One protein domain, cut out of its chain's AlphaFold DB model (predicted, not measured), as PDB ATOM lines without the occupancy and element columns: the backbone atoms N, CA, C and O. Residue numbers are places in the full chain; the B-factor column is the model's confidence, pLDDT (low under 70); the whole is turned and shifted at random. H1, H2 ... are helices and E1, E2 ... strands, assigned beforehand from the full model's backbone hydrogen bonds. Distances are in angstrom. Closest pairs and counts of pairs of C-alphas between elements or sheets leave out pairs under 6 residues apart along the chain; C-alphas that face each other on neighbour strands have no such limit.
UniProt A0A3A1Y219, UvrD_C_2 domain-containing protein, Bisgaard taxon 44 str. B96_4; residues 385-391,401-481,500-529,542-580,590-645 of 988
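What this domain is: This is residues 385 to 391, 401 to 481, 500 to 529, 542 to 580 and 590 to 645 of the 988 residues of the protein "UvrD_C_2 domain-containing protein" of Bisgaard taxon 44 str. B96_4 (UniProt A0A3A1Y219). A twisted sheet of six parallel strands runs through the domain, with H1, H2 and H3 covering one face and H7 crossing the other at the E1 and E6 end. H4 packs on H2 and H3, H6 packs on the short H5, and H8, set between two long loops, packs on H1. The printed part has 213 residues, with nine named helices and six named strands in the order H1 E1 H2 E2 H3 H4 E3 H5 E4 H6 E5 H7 H8 H9 E6; the sheet's order is E3 E2 E4 E5 E1 E6, and the class is mixed, helices and strands. It is compact, with a radius of gyration of the C-alphas of 16.9 A and spans of 47 by 44 by 32 A.

Where its parts are: Find the sheet in E3, residues 519 to 522, E2, 454 to 458, E4, 545 to 548, E5, 571 to 576 and 16.8 A long, E1, 414 to 419 and 16.7 A, and E6, 642 to 645, which ends at C-alpha 645 (-52.684, -47.166, 41.650). H1, residues 401 to 411, begins at C-alpha 401 (-50.452, -52.124, 38.871) and is 16.4 A long. H2 is 425 to 442, 25.9 A; H3 is 461 to 479, 27.0 A; H4 is 501 to 516, 22.6 A. The shorter helices are H5, 523 to 527, H6, 556 to 564, H7, 590 to 598, H8, 617 to 624, and H9, 638 to 641.

How they stand to each other: Look between E5 and E1 for N 417 and O 574, 2.7 A apart, and between E1 and the edge strand E6 for N 643 and O 416, 2.7 A. H2, the hub, is over E5 at a height over the sheet of 8.7 A and touches H1 (Ser 406 and Met 432, closest C-alphas, 5.0 A), the same way at a shallow tilt of 27 degrees. With residues 426 to 430 alone it touches H3 (Arg 430 and Ile 471, closest C-alphas, 6.3 A). H7 is on the opposite face from H1, across the strands at 80 degrees to E1 on the local plane. H9 only grazes the sheet. Every O i to N i+4 pair is within hydrogen-bond range in H3, H4, H5, H6 and H8, but 6 of 7 in H1, 12 of 14 in H2 and 2 of 5 in H7, where 6 of 6 O i to N i+3 pairs are; H9 is too short for an i+4 pair.

The domain as a whole: The farthest C-alphas, of Asn 500 and Leu 599, are 49.2 A apart. Cuts leave gaps between C-alphas 391 and 401, 16.3 A, 481 and 500, 21.2 A, 529 and 542, 16.2 A, and 580 and 590, 10.1 A. The links H2 to E2, H7 to H8 and H8 to H9 are long. Confidence is under 70 at residue 447, 596 to 607 and 634 to 636.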
ATOM      1  N   MET A 385     -39.108 -51.608  25.023       96.06
ATOM      2  CA  MET A 385     -39.103 -50.380  25.822       96.06
ATOM      3  C   MET A 385     -39.384 -50.640  27.306       96.06
ATOM      4  O   MET A 385     -38.827 -49.944  28.149       96.06
ATOM      5  N   ALA A 386     -40.238 -51.601  27.656       94.31
ATOM      6  CA  ALA A 386     -40.540 -51.910  29.051       94.31
ATOM      7  C   ALA A 386     -39.398 -52.655  29.755       94.31
ATOM      8  O   ALA A 386     -39.118 -52.372  30.923       94.31
ATOM      9  N   GLU A 387     -38.668 -53.512  29.036       93.19
ATOM     10  CA  GLU A 387     -37.448 -54.171  29.521       93.19
ATOM     11  C   GLU A 387     -36.391 -53.159  29.997       93.19
ATOM     12  O   GLU A 387     -35.719 -53.394  31.003       93.19
ATOM     13  N   PHE A 388     -36.304 -51.984  29.360       92.88
ATOM     14  CA  PHE A 388     -35.421 -50.885  29.780       92.88
ATOM     15  C   PHE A 388     -35.651 -50.451  31.242       92.88
ATOM     16  O   PHE A 388     -34.712 -50.096  31.968       92.88
ATOM     17  N   PHE A 389     -36.899 -50.516  31.716       92.12
ATOM     18  CA  PHE A 389     -37.278 -50.118  33.072       92.12
ATOM     19  C   PHE A 389     -37.148 -51.235  34.111       92.12
ATOM     20  O   PHE A 389     -37.308 -50.947  35.301       92.12
ATOM     21  N   LEU A 390     -36.823 -52.466  33.709       89.19
ATOM     22  CA  LEU A 390     -36.619 -53.563  34.651       89.19
ATOM     23  C   LEU A 390     -35.391 -53.312  35.546       89.19
ATOM     24  O   LEU A 390     -34.409 -52.691  35.112       89.19
ATOM     25  N   PRO A 391     -35.427 -53.759  36.812       85.00
ATOM     26  CA  PRO A 391     -34.244 -53.758  37.664       85.00
ATOM     27  C   PRO A 391     -33.188 -54.746  37.139       85.00
ATOM     28  O   PRO A 391     -33.521 -55.733  36.484       85.00
ATOM     29  N   ASN A 401     -49.564 -52.771  39.837       86.25
ATOM     30  CA  ASN A 401     -50.452 -52.124  38.871       86.25
ATOM     31  C   ASN A 401     -49.810 -50.936  38.141       86.25
ATOM     32  O   ASN A 401     -50.322 -50.548  37.096       86.25
ATOM     33  N   GLN A 402     -48.690 -50.373  38.615       89.12
ATOM     34  CA  GLN A 402     -47.943 -49.371  37.845       89.12
ATOM     35  C   GLN A 402     -47.374 -49.963  36.553       89.12
ATOM     36  O   GLN A 402     -47.355 -49.284  35.526       89.12
ATOM     37  N   ASP A 403     -46.904 -51.210  36.606       88.44
ATOM     38  CA  ASP A 403     -46.270 -51.884  35.475       88.44
ATOM     39  C   ASP A 403     -47.292 -52.166  34.376       88.44
ATOM     40  O   ASP A 403     -47.129 -51.692  33.248       88.44
ATOM     41  N   SER A 404     -48.406 -52.811  34.729       87.56
ATOM     42  CA  SER A 404     -49.502 -53.077  33.791       87.56
ATOM     43  C   SER A 404     -50.139 -51.792  33.261       87.56
ATOM     44  O   SER A 404     -50.318 -51.655  32.051       87.56
ATOM     45  N   SER A 405     -50.407 -50.809  34.129       88.50
ATOM     46  CA  SER A 405     -51.008 -49.533  33.711       88.50
ATOM     47  C   SER A 405     -50.114 -48.767  32.743       88.50
ATOM     48  O   SER A 405     -50.620 -48.178  31.795       88.50
ATOM     49  N   SER A 406     -48.792 -48.773  32.946       90.31
ATOM     50  CA  SER A 406     -47.876 -48.036  32.067       90.31
ATOM     51  C   SER A 406     -47.858 -48.566  30.633       90.31
ATOM     52  O   SER A 406     -47.829 -47.767  29.699       90.31
ATOM     53  N   LEU A 407     -47.925 -49.890  30.461       88.88
ATOM     54  CA  LEU A 407     -47.942 -50.550  29.155       88.88
ATOM     55  C   LEU A 407     -49.292 -50.405  28.452       88.88
ATOM     56  O   LEU A 407     -49.334 -49.996  27.295       88.88
ATOM     57  N   VAL A 408     -50.388 -50.687  29.162       86.44
ATOM     58  CA  VAL A 408     -51.743 -50.582  28.606       86.44
ATOM     59  C   VAL A 408     -52.049 -49.148  28.177       86.44
ATOM     60  O   VAL A 408     -52.504 -48.908  27.060       86.44
ATOM     61  N   ALA A 409     -51.742 -48.174  29.038       85.06
ATOM     62  CA  ALA A 409     -51.996 -46.773  28.740       85.06
ATOM     63  C   ALA A 409     -51.212 -46.290  27.518       85.06
ATOM     64  O   ALA A 409     -51.655 -45.368  26.843       85.06
ATOM     65  N   ALA A 410     -50.050 -46.874  27.199       84.25
ATOM     66  CA  ALA A 410     -49.167 -46.392  26.135       84.25
ATOM     67  C   ALA A 410     -49.818 -46.386  24.742       84.25
ATOM     68  O   ALA A 410     -49.529 -45.492  23.945       84.25
ATOM     69  N   THR A 411     -50.735 -47.309  24.468       80.38
ATOM     70  CA  THR A 411     -51.389 -47.469  23.156       80.38
ATOM     71  C   THR A 411     -52.670 -46.644  23.021       80.38
ATOM     72  O   THR A 411     -53.107 -46.326  21.910       80.38
ATOM     73  N   GLN A 412     -53.246 -46.228  24.147       85.88
ATOM     74  CA  GLN A 412     -54.498 -45.485  24.201       85.88
ATOM     75  C   GLN A 412     -54.282 -43.998  23.884       85.88
ATOM     76  O   GLN A 412     -53.264 -43.420  24.267       85.88
ATOM     77  N   PRO A 413     -55.207 -43.333  23.176       87.12
ATOM     78  CA  PRO A 413     -55.085 -41.902  22.893       87.12
ATOM     79  C   PRO A 413     -55.411 -41.030  24.119       87.12
ATOM     80  O   PRO A 413     -54.970 -39.885  24.186       87.12
ATOM     81  N   LEU A 414     -56.152 -41.578  25.084       90.25
ATOM     82  CA  LEU A 414     -56.501 -40.969  26.360       90.25
ATOM     83  C   LEU A 414     -56.265 -41.997  27.470       90.25
ATOM     84  O   LEU A 414     -56.712 -43.128  27.334       90.25
ATOM     85  N   SER A 415     -55.616 -41.603  28.563       91.56
ATOM     86  CA  SER A 415     -55.487 -42.444  29.758       91.56
ATOM     87  C   SER A 415     -55.637 -41.607  31.025       91.56
ATOM     88  O   SER A 415     -55.112 -40.497  31.108       91.56
ATOM     89  N   VAL A 416     -56.336 -42.142  32.024       91.94
ATOM     90  CA  VAL A 416     -56.607 -41.491  33.312       91.94
ATOM     91  C   VAL A 416     -55.951 -42.298  34.425       91.94
ATOM     92  O   VAL A 416     -56.437 -43.362  34.793       91.94
ATOM     93  N   LEU A 417     -54.850 -41.798  34.975       92.50
ATOM     94  CA  LEU A 417     -54.131 -42.416  36.080       92.50
ATOM     95  C   LEU A 417     -54.564 -41.809  37.418       92.50
ATOM     96  O   LEU A 417     -54.257 -40.663  37.747       92.50
ATOM     97  N   ILE A 418     -55.253 -42.619  38.209       91.31
ATOM     98  CA  ILE A 418     -55.762 -42.283  39.530       91.31
ATOM     99  C   ILE A 418     -54.875 -42.937  40.579       91.31
ATOM    100  O   ILE A 418     -54.550 -44.117  40.489       91.31
ATOM    101  N   GLY A 419     -54.508 -42.197  41.613       89.12
ATOM    102  CA  GLY A 419     -53.817 -42.779  42.754       89.12
ATOM    103  C   GLY A 419     -53.669 -41.788  43.892       89.12
ATOM    104  O   GLY A 419     -53.493 -40.589  43.666       89.12
ATOM    105  N   GLY A 420     -53.679 -42.298  45.121       86.88
ATOM    106  CA  GLY A 420     -53.385 -41.496  46.307       86.88
ATOM    107  C   GLY A 420     -51.949 -40.947  46.310       86.88
ATOM    108  O   GLY A 420     -51.141 -41.248  45.415       86.88
ATOM    109  N   PRO A 421     -51.563 -40.147  47.310       84.19
ATOM    110  CA  PRO A 421     -50.205 -39.627  47.402       84.19
ATOM    111  C   PRO A 421     -49.188 -40.746  47.671       84.19
ATOM    112  O   PRO A 421     -49.466 -41.733  48.359       84.19
ATOM    113  N   GLY A 422     -48.009 -40.634  47.056       83.44
ATOM    114  CA  GLY A 422     -46.966 -41.660  47.151       83.44
ATOM    115  C   GLY A 422     -47.224 -42.948  46.363       83.44
ATOM    116  O   GLY A 422     -46.393 -43.848  46.409       83.44
ATOM    117  N   THR A 423     -48.322 -43.054  45.607       87.56
ATOM    118  CA  THR A 423     -48.632 -44.252  44.797       87.56
ATOM    119  C   THR A 423     -47.800 -44.395  43.528       87.56
ATOM    120  O   THR A 423     -47.956 -45.371  42.804       87.56
ATOM    121  N   GLY A 424     -46.906 -43.442  43.251       88.44
ATOM    122  CA  GLY A 424     -46.013 -43.473  42.095       88.44
ATOM    123  C   GLY A 424     -46.611 -42.929  40.796       88.44
ATOM    124  O   GLY A 424     -46.041 -43.201  39.748       88.44
ATOM    125  N   LYS A 425     -47.689 -42.126  40.841       92.12
ATOM    126  CA  LYS A 425     -48.313 -41.503  39.653       92.12
ATOM    127  C   LYS A 425     -47.296 -40.906  38.675       92.12
ATOM    128  O   LYS A 425     -47.280 -41.292  37.514       92.12
ATOM    129  N   THR A 426     -46.401 -40.037  39.145       89.44
ATOM    130  CA  THR A 426     -45.375 -39.395  38.304       89.44
ATOM    131  C   THR A 426     -44.347 -40.403  37.770       89.44
ATOM    132  O   THR A 426     -43.948 -40.339  36.608       89.44
ATOM    133  N   THR A 427     -43.977 -41.405  38.578       90.81
ATOM    134  CA  THR A 427     -43.086 -42.511  38.179       90.81
ATOM    135  C   THR A 427     -43.707 -43.398  37.098       90.81
ATOM    136  O   THR A 427     -42.996 -43.892  36.223       90.81
ATOM    137  N   THR A 428     -45.018 -43.607  37.138       93.56
ATOM    138  CA  THR A 428     -45.770 -44.322  36.106       93.56
ATOM    139  C   THR A 428     -45.961 -43.440  34.871       93.56
ATOM    140  O   THR A 428     -45.729 -43.905  33.756       93.56
ATOM    141  N   ALA A 429     -46.276 -42.156  35.053       93.12
ATOM    142  CA  ALA A 429     -46.445 -41.185  33.976       93.12
ATOM    143  C   ALA A 429     -45.172 -41.024  33.132       93.12
ATOM    144  O   ALA A 429     -45.268 -40.970  31.911       93.12
ATOM    145  N   ARG A 430     -43.969 -41.047  33.734       93.69
ATOM    146  CA  ARG A 430     -42.712 -41.049  32.956       93.69
ATOM    147  C   ARG A 430     -42.546 -42.300  32.080       93.69
ATOM    148  O   ARG A 430     -42.057 -42.173  30.963       93.69
ATOM    149  N   LYS A 431     -42.960 -43.490  32.550       94.94
ATOM    150  CA  LYS A 431     -42.919 -44.735  31.756       94.94
ATOM    151  C   LYS A 431     -43.899 -44.613  30.586       94.94
ATOM    152  O   LYS A 431     -43.516 -44.819  29.440       94.94
ATOM    153  N   MET A 432     -45.128 -44.175  30.874       94.56
ATOM    154  CA  MET A 432     -46.156 -43.918  29.859       94.56
ATOM    155  C   MET A 432     -45.690 -42.895  28.817       94.56
ATOM    156  O   MET A 432     -45.902 -43.111  27.628       94.56
ATOM    157  N   ALA A 433     -45.036 -41.811  29.245       94.56
ATOM    158  CA  ALA A 433     -44.477 -40.800  28.357       94.56
ATOM    159  C   ALA A 433     -43.404 -41.396  27.444       94.56
ATOM    160  O   ALA A 433     -43.479 -41.229  26.232       94.56
ATOM    161  N   PHE A 434     -42.452 -42.145  28.006       95.75
ATOM    162  CA  PHE A 434     -41.398 -42.801  27.235       95.75
ATOM    163  C   PHE A 434     -41.980 -43.730  26.157       95.75
ATOM    164  O   PHE A 434     -41.631 -43.604  24.983       95.75
ATOM    165  N   TYR A 435     -42.935 -44.594  26.520       95.31
ATOM    166  CA  TYR A 435     -43.580 -45.509  25.571       95.31
ATOM    167  C   TYR A 435     -44.399 -44.770  24.511       95.31
ATOM    168  O   TYR A 435     -44.330 -45.094  23.326       95.31
ATOM    169  N   ALA A 436     -45.161 -43.756  24.921       92.94
ATOM    170  CA  ALA A 436     -45.995 -42.969  24.026       92.94
ATOM    171  C   ALA A 436     -45.181 -42.195  22.989       92.94
ATOM    172  O   ALA A 436     -45.526 -42.216  21.811       92.94
ATOM    173  N   LEU A 437     -44.104 -41.531  23.415       92.94
ATOM    174  CA  LEU A 437     -43.200 -40.801  22.527       92.94
ATOM    175  C   LEU A 437     -42.524 -41.761  21.539       92.94
ATOM    176  O   LEU A 437     -42.470 -41.477  20.341       92.94
ATOM    177  N   GLY A 438     -42.099 -42.935  22.018       92.88
ATOM    178  CA  GLY A 438     -41.512 -43.973  21.179       92.88
ATOM    179  C   GLY A 438     -42.458 -44.490  20.095       92.88
ATOM    180  O   GLY A 438     -42.087 -44.526  18.918       92.88
ATOM    181  N   LEU A 439     -43.700 -44.819  20.465       90.88
ATOM    182  CA  LEU A 439     -44.747 -45.209  19.515       90.88
ATOM    183  C   LEU A 439     -45.091 -44.074  18.545       90.88
ATOM    184  O   LEU A 439     -45.252 -44.300  17.345       90.88
ATOM    185  N   ARG A 440     -45.177 -42.838  19.046       89.50
ATOM    186  CA  ARG A 440     -45.553 -41.669  18.252       89.50
ATOM    187  C   ARG A 440     -44.574 -41.413  17.113       89.50
ATOM    188  O   ARG A 440     -45.030 -41.214  15.988       89.50
ATOM    189  N   LEU A 441     -43.269 -41.475  17.377       89.69
ATOM    190  CA  LEU A 441     -42.233 -41.285  16.356       89.69
ATOM    191  C   LEU A 441     -42.342 -42.296  15.208       89.69
ATOM    192  O   LEU A 441     -42.041 -41.961  14.067       89.69
ATOM    193  N   LEU A 442     -42.802 -43.518  15.486       89.81
ATOM    194  CA  LEU A 442     -42.947 -44.556  14.461       89.81
ATOM    195  C   LEU A 442     -44.338 -44.597  13.816       89.81
ATOM    196  O   LEU A 442     -44.508 -45.268  12.799       89.81
ATOM    197  N   SER A 443     -45.311 -43.865  14.365       84.56
ATOM    198  CA  SER A 443     -46.648 -43.695  13.775       84.56
ATOM    199  C   SER A 443     -46.676 -42.714  12.593       84.56
ATOM    200  O   SER A 443     -47.672 -42.632  11.881       84.56
ATOM    201  N   GLN A 444     -45.595 -41.956  12.385       81.94
ATOM    202  CA  GLN A 444     -45.466 -40.978  11.304       81.94
ATOM    203  C   GLN A 444     -45.051 -41.657   9.989       81.94
ATOM    204  O   GLN A 444     -44.475 -42.746   9.993       81.94
ATOM    205  N   SER A 445     -45.349 -41.019   8.855       78.88
ATOM    206  CA  SER A 445     -44.972 -41.499   7.516       78.88
ATOM    207  C   SER A 445     -43.481 -41.312   7.213       78.88
ATOM    208  O   SER A 445     -42.874 -42.161   6.544       78.88
ATOM    209  N   GLU A 446     -42.901 -40.233   7.743       76.81
ATOM    210  CA  GLU A 446     -41.483 -39.879   7.692       76.81
ATOM    211  C   GLU A 446     -40.996 -39.481   9.093       76.81
ATOM    212  O   GLU A 446     -41.756 -38.867   9.843       76.81
ATOM    213  N   PRO A 447     -39.760 -39.846   9.481       65.81
ATOM    214  CA  PRO A 447     -39.280 -39.598  10.830       65.81
ATOM    215  C   PRO A 447     -38.827 -38.144  10.980       65.81
ATOM    216  O   PRO A 447     -37.705 -37.802  10.602       65.81
ATOM    217  N   ASP A 448     -39.667 -37.303  11.584       76.56
ATOM    218  CA  ASP A 448     -39.225 -35.995  12.065       76.56
ATOM    219  C   ASP A 448     -38.842 -36.067  13.548       76.56
ATOM    220  O   ASP A 448     -39.635 -35.826  14.460       76.56
ATOM    221  N   PHE A 449     -37.571 -36.389  13.785       73.75
ATOM    222  CA  PHE A 449     -36.989 -36.444  15.125       73.75
ATOM    223  C   PHE A 449     -36.849 -35.064  15.796       73.75
ATOM    224  O   PHE A 449     -36.501 -35.007  16.973       73.75
ATOM    225  N   SER A 450     -37.095 -33.963  15.075       70.50
ATOM    226  CA  SER A 450     -36.915 -32.590  15.570       70.50
ATOM    227  C   SER A 450     -38.208 -31.914  16.038       70.50
ATOM    228  O   SER A 450     -38.146 -30.874  16.691       70.50
ATOM    229  N   GLN A 451     -39.374 -32.499  15.739       74.44
ATOM    230  CA  GLN A 451     -40.680 -31.868  15.968       74.44
ATOM    231  C   GLN A 451     -41.520 -32.481  17.092       74.44
ATOM    232  O   GLN A 451     -42.633 -32.012  17.325       74.44
ATOM    233  N   LEU A 452     -41.019 -33.490  17.804       88.69
ATOM    234  CA  LEU A 452     -41.787 -34.137  18.866       88.69
ATOM    235  C   LEU A 452     -42.000 -33.171  20.042       88.69
ATOM    236  O   LEU A 452     -41.041 -32.652  20.615       88.69
ATOM    237  N   GLN A 453     -43.259 -32.921  20.401       91.25
ATOM    238  CA  GLN A 453     -43.600 -31.949  21.446       91.25
ATOM    239  C   GLN A 453     -44.361 -32.585  22.606       91.25
ATOM    240  O   GLN A 453     -45.400 -33.224  22.425       91.25
ATOM    241  N   MET A 454     -43.857 -32.352  23.816       94.75
ATOM    242  CA  MET A 454     -44.483 -32.756  25.070       94.75
ATOM    243  C   MET A 454     -44.832 -31.522  25.902       94.75
ATOM    244  O   MET A 454     -43.989 -30.645  26.106       94.75
ATOM    245  N   LEU A 455     -46.071 -31.474  26.390       95.56
ATOM    246  CA  LEU A 455     -46.592 -30.390  27.212       95.56
ATOM    247  C   LEU A 455     -47.067 -30.929  28.566       95.56
ATOM    248  O   LEU A 455     -47.862 -31.866  28.640       95.56
ATOM    249  N   LEU A 456     -46.573 -30.318  29.638       96.50
ATOM    250  CA  LEU A 456     -46.858 -30.649  31.028       96.50
ATOM    251  C   LEU A 456     -47.765 -29.569  31.621       96.50
ATOM    252  O   LEU A 456     -47.391 -28.402  31.717       96.50
ATOM    253  N   LEU A 457     -48.977 -29.951  31.999       95.56
ATOM    254  CA  LEU A 457     -50.016 -29.042  32.457       95.56
ATOM    255  C   LEU A 457     -50.410 -29.346  33.894       95.56
ATOM    256  O   LEU A 457     -50.426 -30.496  34.326       95.56
ATOM    257  N   ALA A 458     -50.772 -28.302  34.626       91.81
ATOM    258  CA  ALA A 458     -51.411 -28.427  35.928       91.81
ATOM    259  C   ALA A 458     -52.330 -27.217  36.184       91.81
ATOM    260  O   ALA A 458     -52.172 -26.168  35.550       91.81
ATOM    261  N   PRO A 459     -53.297 -27.310  37.106       87.38
ATOM    262  CA  PRO A 459     -54.171 -26.190  37.453       87.38
ATOM    263  C   PRO A 459     -53.427 -25.033  38.137       87.38
ATOM    264  O   PRO A 459     -53.800 -23.875  37.937       87.38
ATOM    265  N   THR A 460     -52.354 -25.315  38.887       82.94
ATOM    266  CA  THR A 460     -51.554 -24.314  39.615       82.94
ATOM    267  C   THR A 460     -50.122 -24.227  39.080       82.94
ATOM    268  O   THR A 460     -49.592 -25.184  38.515       82.94
ATOM    269  N   GLY A 461     -49.480 -23.063  39.250       75.88
ATOM    270  CA  GLY A 461     -48.102 -22.840  38.785       75.88
ATOM    271  C   GLY A 461     -47.095 -23.757  39.474       75.88
ATOM    272  O   GLY A 461     -46.235 -24.332  38.816       75.88
ATOM    273  N   LYS A 462     -47.269 -23.963  40.783       75.38
ATOM    274  CA  LYS A 462     -46.424 -24.831  41.605       75.38
ATOM    275  C   LYS A 462     -46.506 -26.300  41.189       75.38
ATOM    276  O   LYS A 462     -45.474 -26.937  41.004       75.38
ATOM    277  N   ALA A 463     -47.714 -26.821  40.958       82.19
ATOM    278  CA  ALA A 463     -47.891 -28.188  40.467       82.19
ATOM    279  C   ALA A 463     -47.275 -28.374  39.068       82.19
ATOM    280  O   ALA A 463     -46.609 -29.375  38.818       82.19
ATOM    281  N   ALA A 464     -47.416 -27.384  38.175       84.06
ATOM    282  CA  ALA A 464     -46.808 -27.432  36.842       84.06
ATOM    283  C   ALA A 464     -45.269 -27.420  36.904       84.06
ATOM    284  O   ALA A 464     -44.612 -28.157  36.163       84.06
ATOM    285  N   ALA A 465     -44.691 -26.610  37.798       81.75
ATOM    286  CA  ALA A 465     -43.252 -26.570  38.037       81.75
ATOM    287  C   ALA A 465     -42.740 -27.916  38.574       81.75
ATOM    288  O   ALA A 465     -41.853 -28.508  37.962       81.75
ATOM    289  N   HIS A 466     -43.362 -28.454  39.629       83.00
ATOM    290  CA  HIS A 466     -42.989 -29.745  40.214       83.00
ATOM    291  C   HIS A 466     -43.111 -30.912  39.228       83.00
ATOM    292  O   HIS A 466     -42.217 -31.758  39.165       83.00
ATOM    293  N   LEU A 467     -44.185 -30.959  38.433       88.88
ATOM    294  CA  LEU A 467     -44.342 -31.961  37.379       88.88
ATOM    295  C   LEU A 467     -43.212 -31.851  36.345       88.88
ATOM    296  O   LEU A 467     -42.619 -32.865  35.978       88.88
ATOM    297  N   GLY A 468     -42.892 -30.623  35.920       88.62
ATOM    298  CA  GLY A 468     -41.783 -30.326  35.012       88.62
ATOM    299  C   GLY A 468     -40.439 -30.806  35.542       88.62
ATOM    300  O   GLY A 468     -39.769 -31.601  34.888       88.62
ATOM    301  N   GLU A 469     -40.067 -30.394  36.752       87.31
ATOM    302  CA  GLU A 469     -38.820 -30.812  37.401       87.31
ATOM    303  C   GLU A 469     -38.730 -32.335  37.537       87.31
ATOM    304  O   GLU A 469     -37.708 -32.935  37.198       87.31
ATOM    305  N   SER A 470     -39.814 -32.980  37.983       90.00
ATOM    306  CA  SER A 470     -39.850 -34.426  38.203       90.00
ATOM    307  C   SER A 470     -39.668 -35.221  36.908       90.00
ATOM    308  O   SER A 470     -38.883 -36.178  36.867       90.00
ATOM    309  N   ILE A 471     -40.358 -34.824  35.833       92.19
ATOM    310  CA  ILE A 471     -40.245 -35.462  34.519       92.19
ATOM    311  C   ILE A 471     -38.870 -35.177  33.905       92.19
ATOM    312  O   ILE A 471     -38.166 -36.130  33.565       92.19
ATOM    313  N   ASN A 472     -38.431 -33.917  33.856       90.94
ATOM    314  CA  ASN A 472     -37.154 -33.533  33.246       90.94
ATOM    315  C   ASN A 472     -35.971 -34.244  33.920       90.94
ATOM    316  O   ASN A 472     -35.142 -34.863  33.248       90.94
ATOM    317  N   HIS A 473     -35.929 -34.239  35.258       90.81
ATOM    318  CA  HIS A 473     -34.899 -34.942  36.026       90.81
ATOM    319  C   HIS A 473     -34.959 -36.460  35.807       90.81
ATOM    320  O   HIS A 473     -33.927 -37.124  35.681       90.81
ATOM    321  N   SER A 474     -36.163 -37.034  35.710       92.19
ATOM    322  CA  SER A 474     -36.329 -38.459  35.417       92.19
ATOM    323  C   SER A 474     -35.758 -38.833  34.050       92.19
ATOM    324  O   SER A 474     -35.039 -39.826  33.964       92.19
ATOM    325  N   PHE A 475     -36.035 -38.061  32.997       94.75
ATOM    326  CA  PHE A 475     -35.496 -38.321  31.658       94.75
ATOM    327  C   PHE A 475     -33.980 -38.102  31.588       94.75
ATOM    328  O   PHE A 475     -33.292 -38.910  30.965       94.75
ATOM    329  N   ALA A 476     -33.439 -37.101  32.293       92.69
ATOM    330  CA  ALA A 476     -31.992 -36.921  32.429       92.69
ATOM    331  C   ALA A 476     -31.321 -38.143  33.084       92.69
ATOM    332  O   ALA A 476     -30.312 -38.644  32.588       92.69
ATOM    333  N   LYS A 477     -31.929 -38.690  34.146       93.19
ATOM    334  CA  LYS A 477     -31.452 -39.911  34.813       93.19
ATOM    335  C   LYS A 477     -31.552 -41.157  33.929       93.19
ATOM    336  O   LYS A 477     -30.715 -42.044  34.044       93.19
ATOM    337  N   LEU A 478     -32.573 -41.269  33.078       92.62
ATOM    338  CA  LEU A 478     -32.672 -42.385  32.128       92.62
ATOM    339  C   LEU A 478     -31.599 -42.284  31.035       92.62
ATOM    340  O   LEU A 478     -31.013 -43.301  30.672       92.62
ATOM    341  N   GLN A 479     -31.300 -41.072  30.557       93.56
ATOM    342  CA  GLN A 479     -30.270 -40.843  29.541       93.56
ATOM    343  C   GLN A 479     -28.862 -41.225  30.030       93.56
ATOM    344  O   GLN A 479     -28.031 -41.634  29.226       93.56
ATOM    345  N   SER A 480     -28.588 -41.143  31.337       93.25
ATOM    346  CA  SER A 480     -27.287 -41.526  31.900       93.25
ATOM    347  C   SER A 480     -27.089 -43.045  32.060       93.25
ATOM    348  O   SER A 480     -26.040 -43.471  32.534       93.25
ATOM    349  N   GLN A 481     -28.078 -43.885  31.726       93.00
ATOM    350  CA  GLN A 481     -27.998 -45.347  31.877       93.00
ATOM    351  C   GLN A 481     -27.432 -46.023  30.617       93.00
ATOM    352  O   GLN A 481     -28.135 -46.764  29.930       93.00
ATOM    353  N   ASN A 500     -30.631 -49.224  10.562       83.69
ATOM    354  CA  ASN A 500     -29.250 -49.012  11.011       83.69
ATOM    355  C   ASN A 500     -29.208 -48.549  12.478       83.69
ATOM    356  O   ASN A 500     -30.194 -48.043  13.011       83.69
ATOM    357  N   ALA A 501     -28.051 -48.692  13.131       85.56
ATOM    358  CA  ALA A 501     -27.873 -48.276  14.525       85.56
ATOM    359  C   ALA A 501     -28.174 -46.788  14.754       85.56
ATOM    360  O   ALA A 501     -28.751 -46.414  15.773       85.56
ATOM    361  N   ILE A 502     -27.840 -45.958  13.765       90.25
ATOM    362  CA  ILE A 502     -28.031 -44.507  13.799       90.25
ATOM    363  C   ILE A 502     -29.522 -44.146  13.889       90.25
ATOM    364  O   ILE A 502     -29.877 -43.199  14.585       90.25
ATOM    365  N   PHE A 503     -30.406 -44.891  13.219       91.19
ATOM    366  CA  PHE A 503     -31.850 -44.659  13.257       91.19
ATOM    367  C   PHE A 503     -32.397 -44.790  14.682       91.19
ATOM    368  O   PHE A 503     -33.042 -43.867  15.175       91.19
ATOM    369  N   TRP A 504     -32.089 -45.896  15.364       92.81
ATOM    370  CA  TRP A 504     -32.557 -46.132  16.733       92.81
ATOM    371  C   TRP A 504     -31.906 -45.197  17.752       92.81
ATOM    372  O   TRP A 504     -32.568 -44.778  18.698       92.81
ATOM    373  N   GLN A 505     -30.647 -44.807  17.528       93.19
ATOM    374  CA  GLN A 505     -29.996 -43.768  18.327       93.19
ATOM    375  C   GLN A 505     -30.731 -42.430  18.215       93.19
ATOM    376  O   GLN A 505     -31.074 -41.848  19.240       93.19
ATOM    377  N   LYS A 506     -31.048 -41.975  16.994       92.94
ATOM    378  CA  LYS A 506     -31.809 -40.733  16.773       92.94
ATOM    379  C   LYS A 506     -33.224 -40.804  17.345       92.94
ATOM    380  O   LYS A 506     -33.686 -39.838  17.944       92.94
ATOM    381  N   TRP A 507     -33.895 -41.946  17.192       93.81
ATOM    382  CA  TRP A 507     -35.216 -42.188  17.776       93.81
ATOM    383  C   TRP A 507     -35.190 -42.050  19.300       93.81
ATOM    384  O   TRP A 507     -35.999 -41.320  19.869       93.81
ATOM    385  N   LEU A 508     -34.220 -42.684  19.960       94.88
ATOM    386  CA  LEU A 508     -34.101 -42.637  21.411       94.88
ATOM    387  C   LEU A 508     -33.648 -41.257  21.914       94.88
ATOM    388  O   LEU A 508     -34.154 -40.765  22.922       94.88
ATOM    389  N   GLU A 509     -32.731 -40.603  21.197       93.75
ATOM    390  CA  GLU A 509     -32.296 -39.242  21.504       93.75
ATOM    391  C   GLU A 509     -33.466 -38.255  21.434       93.75
ATOM    392  O   GLU A 509     -33.624 -37.446  22.348       93.75
ATOM    393  N   ALA A 510     -34.335 -38.363  20.425       94.19
ATOM    394  CA  ALA A 510     -35.534 -37.535  20.319       94.19
ATOM    395  C   ALA A 510     -36.460 -37.702  21.537       94.19
ATOM    396  O   ALA A 510     -36.943 -36.705  22.078       94.19
ATOM    397  N   ILE A 511     -36.654 -38.932  22.027       94.94
ATOM    398  CA  ILE A 511     -37.443 -39.203  23.243       94.94
ATOM    399  C   ILE A 511     -36.810 -38.515  24.462       94.94
ATOM    400  O   ILE A 511     -37.504 -37.812  25.200       94.94
ATOM    401  N   PHE A 512     -35.497 -38.671  24.665       95.44
ATOM    402  CA  PHE A 512     -34.801 -38.050  25.796       95.44
ATOM    403  C   PHE A 512     -34.797 -36.522  25.722       95.44
ATOM    404  O   PHE A 512     -35.042 -35.869  26.735       95.44
ATOM    405  N   GLN A 513     -34.538 -35.935  24.552       93.31
ATOM    406  CA  GLN A 513     -34.551 -34.480  24.380       93.31
ATOM    407  C   GLN A 513     -35.947 -33.904  24.621       93.31
ATOM    408  O   GLN A 513     -36.078 -32.914  25.336       93.31
ATOM    409  N   THR A 514     -36.987 -34.564  24.107       94.00
ATOM    410  CA  THR A 514     -38.380 -34.151  24.323       94.00
ATOM    411  C   THR A 514     -38.755 -34.199  25.802       94.00
ATOM    412  O   THR A 514     -39.340 -33.253  26.314       94.00
ATOM    413  N   GLY A 515     -38.383 -35.271  26.510       92.81
ATOM    414  CA  GLY A 515     -38.684 -35.420  27.935       92.81
ATOM    415  C   GLY A 515     -37.904 -34.472  28.851       92.81
ATOM    416  O   GLY A 515     -38.423 -34.104  29.895       92.81
ATOM    417  N   LYS A 516     -36.680 -34.060  28.483       92.19
ATOM    418  CA  LYS A 516     -35.876 -33.078  29.244       92.19
ATOM    419  C   LYS A 516     -36.315 -31.633  29.022       92.19
ATOM    420  O   LYS A 516     -36.175 -30.814  29.923       92.19
ATOM    421  N   ASN A 517     -36.785 -31.331  27.814       89.88
ATOM    422  CA  ASN A 517     -37.173 -29.986  27.387       89.88
ATOM    423  C   ASN A 517     -38.700 -29.835  27.324       89.88
ATOM    424  O   ASN A 517     -39.205 -28.976  26.600       89.88
ATOM    425  N   ALA A 518     -39.441 -30.688  28.038       91.38
ATOM    426  CA  ALA A 518     -40.892 -30.650  28.050       91.38
ATOM    427  C   ALA A 518     -41.361 -29.293  28.592       91.38
ATOM    428  O   ALA A 518     -40.973 -28.870  29.685       91.38
ATOM    429  N   ALA A 519     -42.194 -28.598  27.820       89.62
ATOM    430  CA  ALA A 519     -42.722 -27.308  28.234       89.62
ATOM    431  C   ALA A 519     -43.723 -27.520  29.373       89.62
ATOM    432  O   ALA A 519     -44.584 -28.394  29.271       89.62
ATOM    433  N   ASN A 520     -43.654 -26.712  30.430       91.31
ATOM    434  CA  ASN A 520     -44.634 -26.729  31.509       91.31
ATOM    435  C   ASN A 520     -45.429 -25.419  31.576       91.31
ATOM    436  O   ASN A 520     -44.930 -24.331  31.287       91.31
ATOM    437  N   ALA A 521     -46.710 -25.518  31.920       89.56
ATOM    438  CA  ALA A 521     -47.575 -24.355  32.055       89.56
ATOM    439  C   ALA A 521     -48.770 -24.645  32.962       89.56
ATOM    440  O   ALA A 521     -49.196 -25.787  33.133       89.56
ATOM    441  N   THR A 522     -49.372 -23.582  33.493       90.25
ATOM    442  CA  THR A 522     -50.719 -23.701  34.047       90.25
ATOM    443  C   THR A 522     -51.728 -23.930  32.926       90.25
ATOM    444  O   THR A 522     -51.560 -23.410  31.819       90.25
ATOM    445  N   LEU A 523     -52.816 -24.642  33.221       90.44
ATOM    446  CA  LEU A 523     -53.918 -24.855  32.275       90.44
ATOM    447  C   LEU A 523     -54.453 -23.535  31.716       90.44
ATOM    448  O   LEU A 523     -54.583 -23.392  30.506       90.44
ATOM    449  N   HIS A 524     -54.669 -22.538  32.578       87.94
ATOM    450  CA  HIS A 524     -55.121 -21.211  32.160       87.94
ATOM    451  C   HIS A 524     -54.179 -20.578  31.130       87.94
ATOM    452  O   HIS A 524     -54.632 -20.072  30.107       87.94
ATOM    453  N   ARG A 525     -52.860 -20.646  31.356       86.75
ATOM    454  CA  ARG A 525     -51.867 -20.080  30.435       86.75
ATOM    455  C   ARG A 525     -51.820 -20.845  29.115       86.75
ATOM    456  O   ARG A 525     -51.784 -20.213  28.062       86.75
ATOM    457  N   ALA A 526     -51.829 -22.176  29.168       89.12
ATOM    458  CA  ALA A 526     -51.787 -23.025  27.979       89.12
ATOM    459  C   ALA A 526     -53.029 -22.829  27.098       89.12
ATOM    460  O   ALA A 526     -52.908 -22.663  25.887       89.12
ATOM    461  N   LEU A 527     -54.205 -22.761  27.722       88.50
ATOM    462  CA  LEU A 527     -55.488 -22.553  27.052       88.50
ATOM    463  C   LEU A 527     -55.761 -21.076  26.728       88.50
ATOM    464  O   LEU A 527     -56.753 -20.772  26.083       88.50
ATOM    465  N   GLY A 528     -54.908 -20.142  27.163       83.75
ATOM    466  CA  GLY A 528     -55.111 -18.701  26.978       83.75
ATOM    467  C   GLY A 528     -56.366 -18.150  27.666       83.75
ATOM    468  O   GLY A 528     -56.954 -17.184  27.183       83.75
ATOM    469  N   ILE A 529     -56.780 -18.768  28.773       82.25
ATOM    470  CA  ILE A 529     -57.920 -18.331  29.580       82.25
ATOM    471  C   ILE A 529     -57.480 -17.162  30.464       82.25
ATOM    472  O   ILE A 529     -56.530 -17.270  31.242       82.25
ATOM    473  N   ARG A 542     -50.404 -27.257  20.433       88.44
ATOM    474  CA  ARG A 542     -49.327 -27.809  19.614       88.44
ATOM    475  C   ARG A 542     -48.480 -28.750  20.477       88.44
ATOM    476  O   ARG A 542     -47.534 -28.318  21.126       88.44
ATOM    477  N   ALA A 543     -48.895 -30.011  20.557       91.75
ATOM    478  CA  ALA A 543     -48.198 -31.069  21.278       91.75
ATOM    479  C   ALA A 543     -48.583 -32.449  20.724       91.75
ATOM    480  O   ALA A 543     -49.729 -32.673  20.336       91.75
ATOM    481  N   ASP A 544     -47.649 -33.395  20.744       91.81
ATOM    482  CA  ASP A 544     -47.915 -34.811  20.478       91.81
ATOM    483  C   ASP A 544     -48.357 -35.557  21.740       91.81
ATOM    484  O   ASP A 544     -49.152 -36.496  21.666       91.81
ATOM    485  N   LEU A 545     -47.859 -35.121  22.898       94.50
ATOM    486  CA  LEU A 545     -48.189 -35.663  24.210       94.50
ATOM    487  C   LEU A 545     -48.505 -34.531  25.184       94.50
ATOM    488  O   LEU A 545     -47.681 -33.647  25.407       94.50
ATOM    489  N   VAL A 546     -49.672 -34.600  25.815       96.38
ATOM    490  CA  VAL A 546     -50.057 -33.733  26.929       96.38
ATOM    491  C   VAL A 546     -50.195 -34.582  28.185       96.38
ATOM    492  O   VAL A 546     -50.930 -35.570  28.187       96.38
ATOM    493  N   ILE A 547     -49.512 -34.192  29.261       96.62
ATOM    494  CA  ILE A 547     -49.730 -34.747  30.601       96.62
ATOM    495  C   ILE A 547     -50.314 -33.646  31.471       96.62
ATOM    496  O   ILE A 547     -49.686 -32.605  31.624       96.62
ATOM    497  N   CYS A 548     -51.490 -33.878  32.041       95.81
ATOM    498  CA  CYS A 548     -52.107 -32.965  32.991       95.81
ATOM    499  C   CYS A 548     -52.123 -33.595  34.383       95.81
ATOM    500  O   CYS A 548     -52.730 -34.649  34.552       95.81
ATOM    501  N   ASP A 549     -51.491 -32.956  35.363       93.38
ATOM    502  CA  ASP A 549     -51.510 -33.384  36.767       93.38
ATOM    503  C   ASP A 549     -52.509 -32.574  37.602       93.38
ATOM    504  O   ASP A 549     -53.015 -31.539  37.159       93.38
ATOM    505  N   GLU A 550     -52.822 -33.079  38.794       90.81
ATOM    506  CA  GLU A 550     -53.802 -32.525  39.733       90.81
ATOM    507  C   GLU A 550     -55.193 -32.302  39.112       90.81
ATOM    508  O   GLU A 550     -55.896 -31.328  39.391       90.81
ATOM    509  N   VAL A 551     -55.636 -33.251  38.280       91.06
ATOM    510  CA  VAL A 551     -56.924 -33.180  37.566       91.06
ATOM    511  C   VAL A 551     -58.125 -33.091  38.515       91.06
ATOM    512  O   VAL A 551     -59.158 -32.535  38.149       91.06
ATOM    513  N   GLY A 552     -57.985 -33.556  39.761       85.81
ATOM    514  CA  GLY A 552     -59.010 -33.405  40.802       85.81
ATOM    515  C   GLY A 552     -59.337 -31.944  41.147       85.81
ATOM    516  O   GLY A 552     -60.451 -31.655  41.580       85.81
ATOM    517  N   MET A 553     -58.410 -31.010  40.895       85.94
ATOM    518  CA  MET A 553     -58.611 -29.572  41.115       85.94
ATOM    519  C   MET A 553     -59.239 -28.848  39.909       85.94
ATOM    520  O   MET A 553     -59.507 -27.648  39.991       85.94
ATOM    521  N   ILE A 554     -59.473 -29.536  38.786       88.69
ATOM    522  CA  ILE A 554     -60.014 -28.940  37.556       88.69
ATOM    523  C   ILE A 554     -61.546 -28.957  37.601       88.69
ATOM    524  O   ILE A 554     -62.166 -30.009  37.751       88.69
ATOM    525  N   ASN A 555     -62.166 -27.783  37.459       85.50
ATOM    526  CA  ASN A 555     -63.623 -27.671  37.378       85.50
ATOM    527  C   ASN A 555     -64.149 -28.076  35.992       85.50
ATOM    528  O   ASN A 555     -63.389 -28.238  35.037       85.50
ATOM    529  N   LEU A 556     -65.467 -28.214  35.871       81.75
ATOM    530  CA  LEU A 556     -66.106 -28.685  34.644       81.75
ATOM    531  C   LEU A 556     -65.763 -27.828  33.417       81.75
ATOM    532  O   LEU A 556     -65.464 -28.369  32.360       81.75
ATOM    533  N   HIS A 557     -65.755 -26.499  33.567       82.25
ATOM    534  CA  HIS A 557     -65.431 -25.567  32.481       82.25
ATOM    535  C   HIS A 557     -64.011 -25.768  31.955       82.25
ATOM    536  O   HIS A 557     -63.822 -26.021  30.769       82.25
ATOM    537  N   LEU A 558     -63.023 -25.707  32.848       87.19
ATOM    538  CA  LEU A 558     -61.615 -25.835  32.490       87.19
ATOM    539  C   LEU A 558     -61.306 -27.221  31.909       87.19
ATOM    540  O   LEU A 558     -60.470 -27.338  31.015       87.19
ATOM    541  N   PHE A 559     -62.002 -28.258  32.382       90.38
ATOM    542  CA  PHE A 559     -61.873 -29.609  31.847       90.38
ATOM    543  C   PHE A 559     -62.420 -29.705  30.419       90.38
ATOM    544  O   PHE A 559     -61.720 -30.208  29.545       90.38
ATOM    545  N   THR A 560     -63.617 -29.175  30.144       85.94
ATOM    546  CA  THR A 560     -64.170 -29.135  28.778       85.94
ATOM    547  C   THR A 560     -63.251 -28.363  27.829       85.94
ATOM    548  O   THR A 560     -62.910 -28.890  26.773       85.94
ATOM    549  N   SER A 561     -62.770 -27.180  28.229       87.75
ATOM    550  CA  SER A 561     -61.842 -26.385  27.411       87.75
ATOM    551  C   SER A 561     -60.513 -27.105  27.161       87.75
ATOM    552  O   SER A 561     -59.961 -27.007  26.068       87.75
ATOM    553  N   LEU A 562     -59.998 -27.855  28.146       92.00
ATOM    554  CA  LEU A 562     -58.815 -28.694  27.952       92.00
ATOM    555  C   LEU A 562     -59.059 -29.723  26.850       92.00
ATOM    556  O   LEU A 562     -58.251 -29.799  25.932       92.00
ATOM    557  N   LEU A 563     -60.151 -30.491  26.929       89.44
ATOM    558  CA  LEU A 563     -60.452 -31.540  25.950       89.44
ATOM    559  C   LEU A 563     -60.654 -30.973  24.540       89.44
ATOM    560  O   LEU A 563     -60.094 -31.514  23.588       89.44
ATOM    561  N   GLU A 564     -61.393 -29.868  24.409       85.56
ATOM    562  CA  GLU A 564     -61.612 -29.180  23.127       85.56
ATOM    563  C   GLU A 564     -60.290 -28.700  22.500       85.56
ATOM    564  O   GLU A 564     -60.134 -28.732  21.281       85.56
ATOM    565  N   ALA A 565     -59.298 -28.346  23.323       90.31
ATOM    566  CA  ALA A 565     -57.979 -27.930  22.863       90.31
ATOM    567  C   ALA A 565     -57.026 -29.098  22.522       90.31
ATOM    568  O   ALA A 565     -55.929 -28.848  22.014       90.31
ATOM    569  N   ILE A 566     -57.391 -30.368  22.749       91.06
ATOM    570  CA  ILE A 566     -56.549 -31.516  22.365       91.06
ATOM    571  C   ILE A 566     -56.883 -31.974  20.940       91.06
ATOM    572  O   ILE A 566     -57.965 -32.508  20.678       91.06
ATOM    573  N   ALA A 567     -55.908 -31.893  20.030       87.81
ATOM    574  CA  ALA A 567     -56.053 -32.399  18.664       87.81
ATOM    575  C   ALA A 567     -56.233 -33.934  18.631       87.81
ATOM    576  O   ALA A 567     -55.622 -34.628  19.450       87.81
ATOM    577  N   PRO A 568     -56.986 -34.506  17.669       82.62
ATOM    578  CA  PRO A 568     -57.213 -35.956  17.533       82.62
ATOM    579  C   PRO A 568     -55.953 -36.834  17.593       82.62
ATOM    580  O   PRO A 568     -55.990 -37.964  18.071       82.62
ATOM    581  N   THR A 569     -54.824 -36.314  17.106       82.81
ATOM    582  CA  THR A 569     -53.532 -37.015  17.062       82.81
ATOM    583  C   THR A 569     -52.709 -36.893  18.341       82.81
ATOM    584  O   THR A 569     -51.740 -37.629  18.499       82.81
ATOM    585  N   THR A 570     -53.054 -35.962  19.229       89.81
ATOM    586  CA  THR A 570     -52.347 -35.720  20.489       89.81
ATOM    587  C   THR A 570     -52.792 -36.738  21.526       89.81
ATOM    588  O   THR A 570     -53.992 -36.902  21.758       89.81
ATOM    589  N   LYS A 571     -51.836 -37.401  22.175       91.88
ATOM    590  CA  LYS A 571     -52.107 -38.279  23.312       91.88
ATOM    591  C   LYS A 571     -52.312 -37.445  24.575       91.88
ATOM    592  O   LYS A 571     -51.506 -36.561  24.857       91.88
ATOM    593  N   LEU A 572     -53.347 -37.756  25.351       94.62
ATOM    594  CA  LEU A 572     -53.641 -37.098  26.624       94.62
ATOM    595  C   LEU A 572     -53.496 -38.087  27.790       94.62
ATOM    596  O   LEU A 572     -54.131 -39.139  27.803       94.62
ATOM    597  N   ILE A 573     -52.686 -37.730  28.785       95.12
ATOM    598  CA  ILE A 573     -52.560 -38.456  30.052       95.12
ATOM    599  C   ILE A 573     -53.042 -37.538  31.177       95.12
ATOM    600  O   ILE A 573     -52.495 -36.458  31.384       95.12
ATOM    601  N   LEU A 574     -54.064 -37.971  31.905       95.19
ATOM    602  CA  LEU A 574     -54.635 -37.261  33.044       95.19
ATOM    603  C   LEU A 574     -54.179 -37.934  34.337       95.19
ATOM    604  O   LEU A 574     -54.355 -39.139  34.485       95.19
ATOM    605  N   LEU A 575     -53.606 -37.179  35.271       94.62
ATOM    606  CA  LEU A 575     -53.146 -37.664  36.570       94.62
ATOM    607  C   LEU A 575     -53.950 -36.991  37.684       94.62
ATOM    608  O   LEU A 575     -54.205 -35.786  37.649       94.62
ATOM    609  N   GLY A 576     -54.347 -37.755  38.697       92.31
ATOM    610  CA  GLY A 576     -55.011 -37.161  39.850       92.31
ATOM    611  C   GLY A 576     -55.333 -38.136  40.968       92.31
ATOM    612  O   GLY A 576     -55.013 -39.325  40.923       92.31
ATOM    613  N   ASP A 577     -55.983 -37.607  41.993       90.38
ATOM    614  CA  ASP A 577     -56.435 -38.347  43.159       90.38
ATOM    615  C   ASP A 577     -57.936 -38.131  43.348       90.38
ATOM    616  O   ASP A 577     -58.384 -37.013  43.593       90.38
ATOM    617  N   LYS A 578     -58.716 -39.209  43.224       85.25
ATOM    618  CA  LYS A 578     -60.182 -39.163  43.324       85.25
ATOM    619  C   LYS A 578     -60.684 -38.807  44.726       85.25
ATOM    620  O   LYS A 578     -61.827 -38.395  44.864       85.25
ATOM    621  N   ASN A 579     -59.863 -39.013  45.760       85.00
ATOM    622  CA  ASN A 579     -60.263 -38.809  47.154       85.00
ATOM    623  C   ASN A 579     -59.850 -37.433  47.691       85.00
ATOM    624  O   ASN A 579     -60.257 -37.055  48.792       85.00
ATOM    625  N   GLN A 580     -59.033 -36.685  46.945       86.06
ATOM    626  CA  GLN A 580     -58.683 -35.319  47.316       86.06
ATOM    627  C   GLN A 580     -59.876 -34.374  47.185       86.06
ATOM    628  O   GLN A 580     -60.933 -34.705  46.645       86.06
ATOM    629  N   LEU A 590     -63.174 -35.975  37.733       84.56
ATOM    630  CA  LEU A 590     -62.290 -37.087  38.094       84.56
ATOM    631  C   LEU A 590     -62.979 -38.106  39.012       84.56
ATOM    632  O   LEU A 590     -62.904 -39.304  38.743       84.56
ATOM    633  N   GLU A 591     -63.670 -37.650  40.063       79.50
ATOM    634  CA  GLU A 591     -64.413 -38.543  40.963       79.50
ATOM    635  C   GLU A 591     -65.524 -39.275  40.200       79.50
ATOM    636  O   GLU A 591     -65.638 -40.498  40.301       79.50
ATOM    637  N   THR A 592     -66.267 -38.561  39.347       76.38
ATOM    638  CA  THR A 592     -67.356 -39.137  38.542       76.38
ATOM    639  C   THR A 592     -66.853 -40.223  37.590       76.38
ATOM    640  O   THR A 592     -67.418 -41.312  37.548       76.38
ATOM    641  N   ILE A 593     -65.751 -39.979  36.876       76.56
ATOM    642  CA  ILE A 593     -65.123 -40.987  36.007       76.56
ATOM    643  C   ILE A 593     -64.617 -42.171  36.846       76.56
ATOM    644  O   ILE A 593     -64.763 -43.326  36.449       76.56
ATOM    645  N   SER A 594     -64.081 -41.914  38.044       76.62
ATOM    646  CA  SER A 594     -63.563 -42.961  38.929       76.62
ATOM    647  C   SER A 594     -64.634 -43.910  39.480       76.62
ATOM    648  O   SER A 594     -64.313 -45.058  39.784       76.62
ATOM    649  N   HIS A 595     -65.903 -43.494  39.575       71.94
ATOM    650  CA  HIS A 595     -66.999 -44.368  40.018       71.94
ATOM    651  C   HIS A 595     -67.214 -45.576  39.096       71.94
ATOM    652  O   HIS A 595     -67.667 -46.624  39.558       71.94
ATOM    653  N   GLN A 596     -66.805 -45.481  37.827       66.38
ATOM    654  CA  GLN A 596     -66.787 -46.621  36.909       66.38
ATOM    655  C   GLN A 596     -65.832 -47.733  37.377       66.38
ATOM    656  O   GLN A 596     -66.015 -48.886  37.014       66.38
ATOM    657  N   LEU A 597     -64.846 -47.432  38.231       62.66
ATOM    658  CA  LEU A 597     -64.017 -48.450  38.889       62.66
ATOM    659  C   LEU A 597     -64.787 -49.181  39.991       62.66
ATOM    660  O   LEU A 597     -64.647 -50.391  40.137       62.66
ATOM    661  N   ALA A 598     -65.597 -48.453  40.765       57.47
ATOM    662  CA  ALA A 598     -66.302 -48.980  41.932       57.47
ATOM    663  C   ALA A 598     -67.413 -49.968  41.547       57.47
ATOM    664  O   ALA A 598     -67.565 -50.996  42.199       57.47
ATOM    665  N   LEU A 599     -68.114 -49.717  40.435       52.75
ATOM    666  CA  LEU A 599     -69.084 -50.660  39.856       52.75
ATOM    667  C   LEU A 599     -68.444 -51.999  39.430       52.75
ATOM    668  O   LEU A 599     -69.152 -52.968  39.172       52.75
ATOM    669  N   TRP A 600     -67.111 -52.055  39.353       52.31
ATOM    670  CA  TRP A 600     -66.339 -53.174  38.817       52.31
ATOM    671  C   TRP A 600     -65.507 -53.919  39.873       52.31
ATOM    672  O   TRP A 600     -64.871 -54.923  39.532       52.31
ATOM    673  N   GLN A 601     -65.503 -53.474  41.139       49.91
ATOM    674  CA  GLN A 601     -64.731 -54.099  42.221       49.91
ATOM    675  C   GLN A 601     -65.373 -55.414  42.693       49.91
ATOM    676  O   GLN A 601     -66.065 -55.472  43.703       49.91
ATOM    677  N   GLY A 602     -65.110 -56.486  41.943       45.94
ATOM    678  CA  GLY A 602     -65.322 -57.877  42.360       45.94
ATOM    679  C   GLY A 602     -64.047 -58.604  42.814       45.94
ATOM    680  O   GLY A 602     -64.157 -59.683  43.381       45.94
ATOM    681  N   ASN A 603     -62.850 -58.035  42.605       44.16
ATOM    682  CA  ASN A 603     -61.574 -58.656  42.986       44.16
ATOM    683  C   ASN A 603     -60.785 -57.750  43.941       44.16
ATOM    684  O   ASN A 603     -60.325 -56.674  43.567       44.16
ATOM    685  N   ALA A 604     -60.611 -58.213  45.181       42.12
ATOM    686  CA  ALA A 604     -59.862 -57.533  46.241       42.12
ATOM    687  C   ALA A 604     -58.332 -57.742  46.152       42.12
ATOM    688  O   ALA A 604     -57.594 -57.312  47.038       42.12
ATOM    689  N   SER A 605     -57.838 -58.408  45.103       42.56
ATOM    690  CA  SER A 605     -56.460 -58.899  45.020       42.56
ATOM    691  C   SER A 605     -55.802 -58.605  43.666       42.56
ATOM    692  O   SER A 605     -56.017 -59.323  42.696       42.56
ATOM    693  N   GLY A 606     -54.926 -57.598  43.624       56.88
ATOM    694  CA  GLY A 606     -53.720 -57.648  42.783       56.88
ATOM    695  C   GLY A 606     -53.687 -56.801  41.511       56.88
ATOM    696  O   GLY A 606     -52.842 -55.915  41.419       56.88
ATOM    697  N   LEU A 607     -54.548 -57.034  40.524       59.62
ATOM    698  CA  LEU A 607     -54.471 -56.372  39.212       59.62
ATOM    699  C   LEU A 607     -55.872 -56.057  38.688       59.62
ATOM    700  O   LEU A 607     -56.852 -56.715  39.023       59.62
ATOM    701  N   ARG A 608     -55.984 -54.996  37.887       72.81
ATOM    702  CA  ARG A 608     -57.230 -54.685  37.190       72.81
ATOM    703  C   ARG A 608     -57.354 -55.598  35.975       72.81
ATOM    704  O   ARG A 608     -56.434 -55.642  35.164       72.81
ATOM    705  N   ALA A 609     -58.518 -56.216  35.806       76.19
ATOM    706  CA  ALA A 609     -58.839 -56.933  34.583       76.19
ATOM    707  C   ALA A 609     -59.318 -55.971  33.476       76.19
ATOM    708  O   ALA A 609     -60.266 -55.206  33.688       76.19
ATOM    709  N   TYR A 610     -58.668 -56.026  32.313       82.94
ATOM    710  CA  TYR A 610     -58.973 -55.211  31.126       82.94
ATOM    711  C   TYR A 610     -59.857 -55.971  30.127       82.94
ATOM    712  O   TYR A 610     -59.936 -57.197  30.189       82.94
ATOM    713  N   SER A 611     -60.523 -55.287  29.193       81.88
ATOM    714  CA  SER A 611     -61.172 -55.984  28.068       81.88
ATOM    715  C   SER A 611     -60.142 -56.672  27.155       81.88
ATOM    716  O   SER A 611     -58.968 -56.299  27.115       81.88
ATOM    717  N   GLN A 612     -60.573 -57.682  26.393       81.38
ATOM    718  CA  GLN A 612     -59.702 -58.390  25.439       81.38
ATOM    719  C   GLN A 612     -59.198 -57.504  24.292       81.38
ATOM    720  O   GLN A 612     -58.205 -57.846  23.654       81.38
ATOM    721  N   GLN A 613     -59.854 -56.370  24.032       78.06
ATOM    722  CA  GLN A 613     -59.461 -55.441  22.970       78.06
ATOM    723  C   GLN A 613     -58.262 -54.561  23.351       78.06
ATOM    724  O   GLN A 613     -57.666 -53.903  22.496       78.06
ATOM    725  N   VAL A 614     -57.892 -54.538  24.632       81.56
ATOM    726  CA  VAL A 614     -56.763 -53.751  25.116       81.56
ATOM    727  C   VAL A 614     -55.435 -54.331  24.625       81.56
ATOM    728  O   VAL A 614     -55.081 -55.472  24.922       81.56
ATOM    729  N   GLN A 615     -54.669 -53.497  23.920       84.19
ATOM    730  CA  GLN A 615     -53.297 -53.785  23.494       84.19
ATOM    731  C   GLN A 615     -52.300 -53.636  24.659       84.19
ATOM    732  O   GLN A 615     -52.532 -52.876  25.600       84.19
ATOM    733  N   GLY A 616     -51.160 -54.319  24.574       86.56
ATOM    734  CA  GLY A 616     -50.094 -54.331  25.581       86.56
ATOM    735  C   GLY A 616     -50.068 -55.598  26.440       86.56
ATOM    736  O   GLY A 616     -49.156 -55.771  27.250       86.56
ATOM    737  N   ALA A 617     -51.044 -56.500  26.283       88.31
ATOM    738  CA  ALA A 617     -51.116 -57.747  27.042       88.31
ATOM    739  C   ALA A 617     -49.973 -58.711  26.684       88.31
ATOM    740  O   ALA A 617     -49.403 -59.352  27.571       88.31
ATOM    741  N   LEU A 618     -49.601 -58.779  25.400       90.00
ATOM    742  CA  LEU A 618     -48.476 -59.597  24.946       90.00
ATOM    743  C   LEU A 618     -47.143 -59.000  25.411       90.00
ATOM    744  O   LEU A 618     -46.291 -59.733  25.913       90.00
ATOM    745  N   ALA A 619     -46.977 -57.680  25.296       92.44
ATOM    746  CA  ALA A 619     -45.811 -56.968  25.801       92.44
ATOM    747  C   ALA A 619     -45.634 -57.179  27.308       92.44
ATOM    748  O   ALA A 619     -44.529 -57.474  27.766       92.44
ATOM    749  N   TYR A 620     -46.725 -57.099  28.076       91.75
ATOM    750  CA  TYR A 620     -46.720 -57.364  29.513       91.75
ATOM    751  C   TYR A 620     -46.265 -58.798  29.817       91.75
ATOM    752  O   TYR A 620     -45.340 -58.993  30.607       91.75
ATOM    753  N   ALA A 621     -46.837 -59.791  29.126       91.31
ATOM    754  CA  ALA A 621     -46.470 -61.194  29.297       91.31
ATOM    755  C   ALA A 621     -44.995 -61.472  28.989       91.31
ATOM    756  O   ALA A 621     -44.338 -62.192  29.737       91.31
ATOM    757  N   LYS A 622     -44.451 -60.865  27.931       91.19
ATOM    758  CA  LYS A 622     -43.033 -60.999  27.572       91.19
ATOM    759  C   LYS A 622     -42.101 -60.331  28.575       91.19
ATOM    760  O   LYS A 622     -41.100 -60.922  28.964       91.19
ATOM    761  N   THR A 623     -42.447 -59.124  29.010       91.50
ATOM    762  CA  THR A 623     -41.599 -58.323  29.903       91.50
ATOM    763  C   THR A 623     -41.528 -58.934  31.302       91.50
ATOM    764  O   THR A 623     -40.454 -59.012  31.901       91.50
ATOM    765  N   TYR A 624     -42.675 -59.374  31.826       89.06
ATOM    766  CA  TYR A 624     -42.831 -59.748  33.233       89.06
ATOM    767  C   TYR A 624     -43.058 -61.248  33.464       89.06
ATOM    768  O   TYR A 624     -43.102 -61.686  34.611       89.06
ATOM    769  N   GLY A 625     -43.196 -62.051  32.403       87.88
ATOM    770  CA  GLY A 625     -43.382 -63.503  32.499       87.88
ATOM    771  C   GLY A 625     -44.755 -63.939  33.023       87.88
ATOM    772  O   GLY A 625     -44.923 -65.101  33.385       87.88
ATOM    773  N   GLN A 626     -45.734 -63.029  33.085       87.06
ATOM    774  CA  GLN A 626     -47.098 -63.295  33.556       87.06
ATOM    775  C   GLN A 626     -48.134 -62.678  32.618       87.06
ATOM    776  O   GLN A 626     -47.960 -61.554  32.157       87.06
ATOM    777  N   ALA A 627     -49.231 -63.389  32.355       86.88
ATOM    778  CA  ALA A 627     -50.315 -62.863  31.532       86.88
ATOM    779  C   ALA A 627     -51.033 -61.697  32.231       86.88
ATOM    780  O   ALA A 627     -51.277 -61.736  33.437       86.88
ATOM    781  N   LEU A 628     -51.391 -60.670  31.457       85.81
ATOM    782  CA  LEU A 628     -52.267 -59.602  31.929       85.81
ATOM    783  C   LEU A 628     -53.676 -60.171  32.157       85.81
ATOM    784  O   LEU A 628     -54.188 -60.908  31.315       85.81
ATOM    785  N   GLU A 629     -54.312 -59.818  33.273       84.31
ATOM    786  CA  GLU A 629     -55.687 -60.235  33.546       84.31
ATOM    787  C   GLU A 629     -56.643 -59.584  32.532       84.31
ATOM    788  O   GLU A 629     -56.721 -58.356  32.424       84.31
ATOM    789  N   GLN A 630     -57.366 -60.408  31.771       83.12
ATOM    790  CA  GLN A 630     -58.322 -59.966  30.755       83.12
ATOM    791  C   GLN A 630     -59.705 -60.571  31.005       83.12
ATOM    792  O   GLN A 630     -59.837 -61.751  31.335       83.12
ATOM    793  N   LYS A 631     -60.756 -59.772  30.811       77.81
ATOM    794  CA  LYS A 631     -62.155 -60.203  30.886       77.81
ATOM    795  C   LYS A 631     -62.671 -60.622  29.517       77.81
ATOM    796  O   LYS A 631     -62.373 -59.980  28.513       77.81
ATOM    797  N   GLN A 632     -63.535 -61.638  29.504       73.81
ATOM    798  CA  GLN A 632     -64.318 -62.044  28.333       73.81
ATOM    799  C   GLN A 632     -65.439 -61.034  28.049       73.81
ATOM    800  O   GLN A 632     -66.619 -61.322  28.215       73.81
ATOM    801  N   VAL A 633     -65.062 -59.820  27.666       72.31
ATOM    802  CA  VAL A 633     -65.985 -58.814  27.149       72.31
ATOM    803  C   VAL A 633     -65.556 -58.538  25.718       72.31
ATOM    804  O   VAL A 633     -64.409 -58.163  25.475       72.31
ATOM    805  N   SER A 634     -66.469 -58.780  24.779       59.78
ATOM    806  CA  SER A 634     -66.235 -58.616  23.341       59.78
ATOM    807  C   SER A 634     -66.159 -57.152  22.916       59.78
ATOM    808  O   SER A 634     -65.625 -56.873  21.848       59.78
ATOM    809  N   GLN A 635     -66.665 -56.233  23.743       64.12
ATOM    810  CA  GLN A 635     -66.676 -54.796  23.492       64.12
ATOM    811  C   GLN A 635     -65.715 -54.044  24.427       64.12
ATOM    812  O   GLN A 635     -65.585 -54.397  25.607       64.12
ATOM    813  N   PRO A 636     -65.058 -52.991  23.921       65.75
ATOM    814  CA  PRO A 636     -64.100 -52.218  24.691       65.75
ATOM    815  C   PRO A 636     -64.842 -51.354  25.728       65.75
ATOM    816  O   PRO A 636     -65.966 -50.910  25.501       65.75
ATOM    817  N   GLN A 637     -64.249 -51.147  26.908       73.56
ATOM    818  CA  GLN A 637     -64.896 -50.456  28.030       73.56
ATOM    819  C   GLN A 637     -64.181 -49.146  28.370       73.56
ATOM    820  O   GLN A 637     -62.956 -49.101  28.379       73.56
ATOM    821  N   ILE A 638     -64.906 -48.101  28.799       75.44
ATOM    822  CA  ILE A 638     -64.251 -46.873  29.312       75.44
ATOM    823  C   ILE A 638     -63.316 -47.156  30.472       75.44
ATOM    824  O   ILE A 638     -62.311 -46.482  30.682       75.44
ATOM    825  N   SER A 639     -63.698 -48.173  31.234       77.75
ATOM    826  CA  SER A 639     -62.935 -48.721  32.324       77.75
ATOM    827  C   SER A 639     -61.479 -48.949  31.882       77.75
ATOM    828  O   SER A 639     -60.568 -48.582  32.614       77.75
ATOM    829  N   ASP A 640     -61.249 -49.404  30.650       82.31
ATOM    830  CA  ASP A 640     -59.914 -49.662  30.110       82.31
ATOM    831  C   ASP A 640     -59.026 -48.409  30.027       82.31
ATOM    832  O   ASP A 640     -57.807 -48.545  30.103       82.31
ATOM    833  N   LEU A 641     -59.611 -47.207  29.917       85.31
ATOM    834  CA  LEU A 641     -58.894 -45.921  29.884       85.31
ATOM    835  C   LEU A 641     -58.471 -45.427  31.269       85.31
ATOM    836  O   LEU A 641     -57.691 -44.485  31.385       85.31
ATOM    837  N   ILE A 642     -59.037 -45.999  32.329       87.62
ATOM    838  CA  ILE A 642     -58.776 -45.586  33.704       87.62
ATOM    839  C   ILE A 642     -57.744 -46.552  34.299       87.62
ATOM    840  O   ILE A 642     -57.765 -47.754  34.054       87.62
ATOM    841  N   HIS A 643     -56.842 -46.057  35.125       88.19
ATOM    842  CA  HIS A 643     -55.797 -46.847  35.763       88.19
ATOM    843  C   HIS A 643     -55.721 -46.436  37.225       88.19
ATOM    844  O   HIS A 643     -55.470 -45.272  37.512       88.19
ATOM    845  N   GLU A 644     -55.956 -47.358  38.158       87.94
ATOM    846  CA  GLU A 644     -55.912 -47.061  39.593       87.94
ATOM    847  C   GLU A 644     -54.659 -47.661  40.232       87.94
ATOM    848  O   GLU A 644     -54.448 -48.875  40.182       87.94
ATOM    849  N   LEU A 645     -53.846 -46.803  40.849       88.00
ATOM    850  CA  LEU A 645     -52.684 -47.166  41.650       88.00
ATOM    851  C   LEU A 645     -53.087 -47.262  43.122       88.00
ATOM    852  O   LEU A 645     -53.520 -46.283  43.731       88.00
TER     853      LEU A 645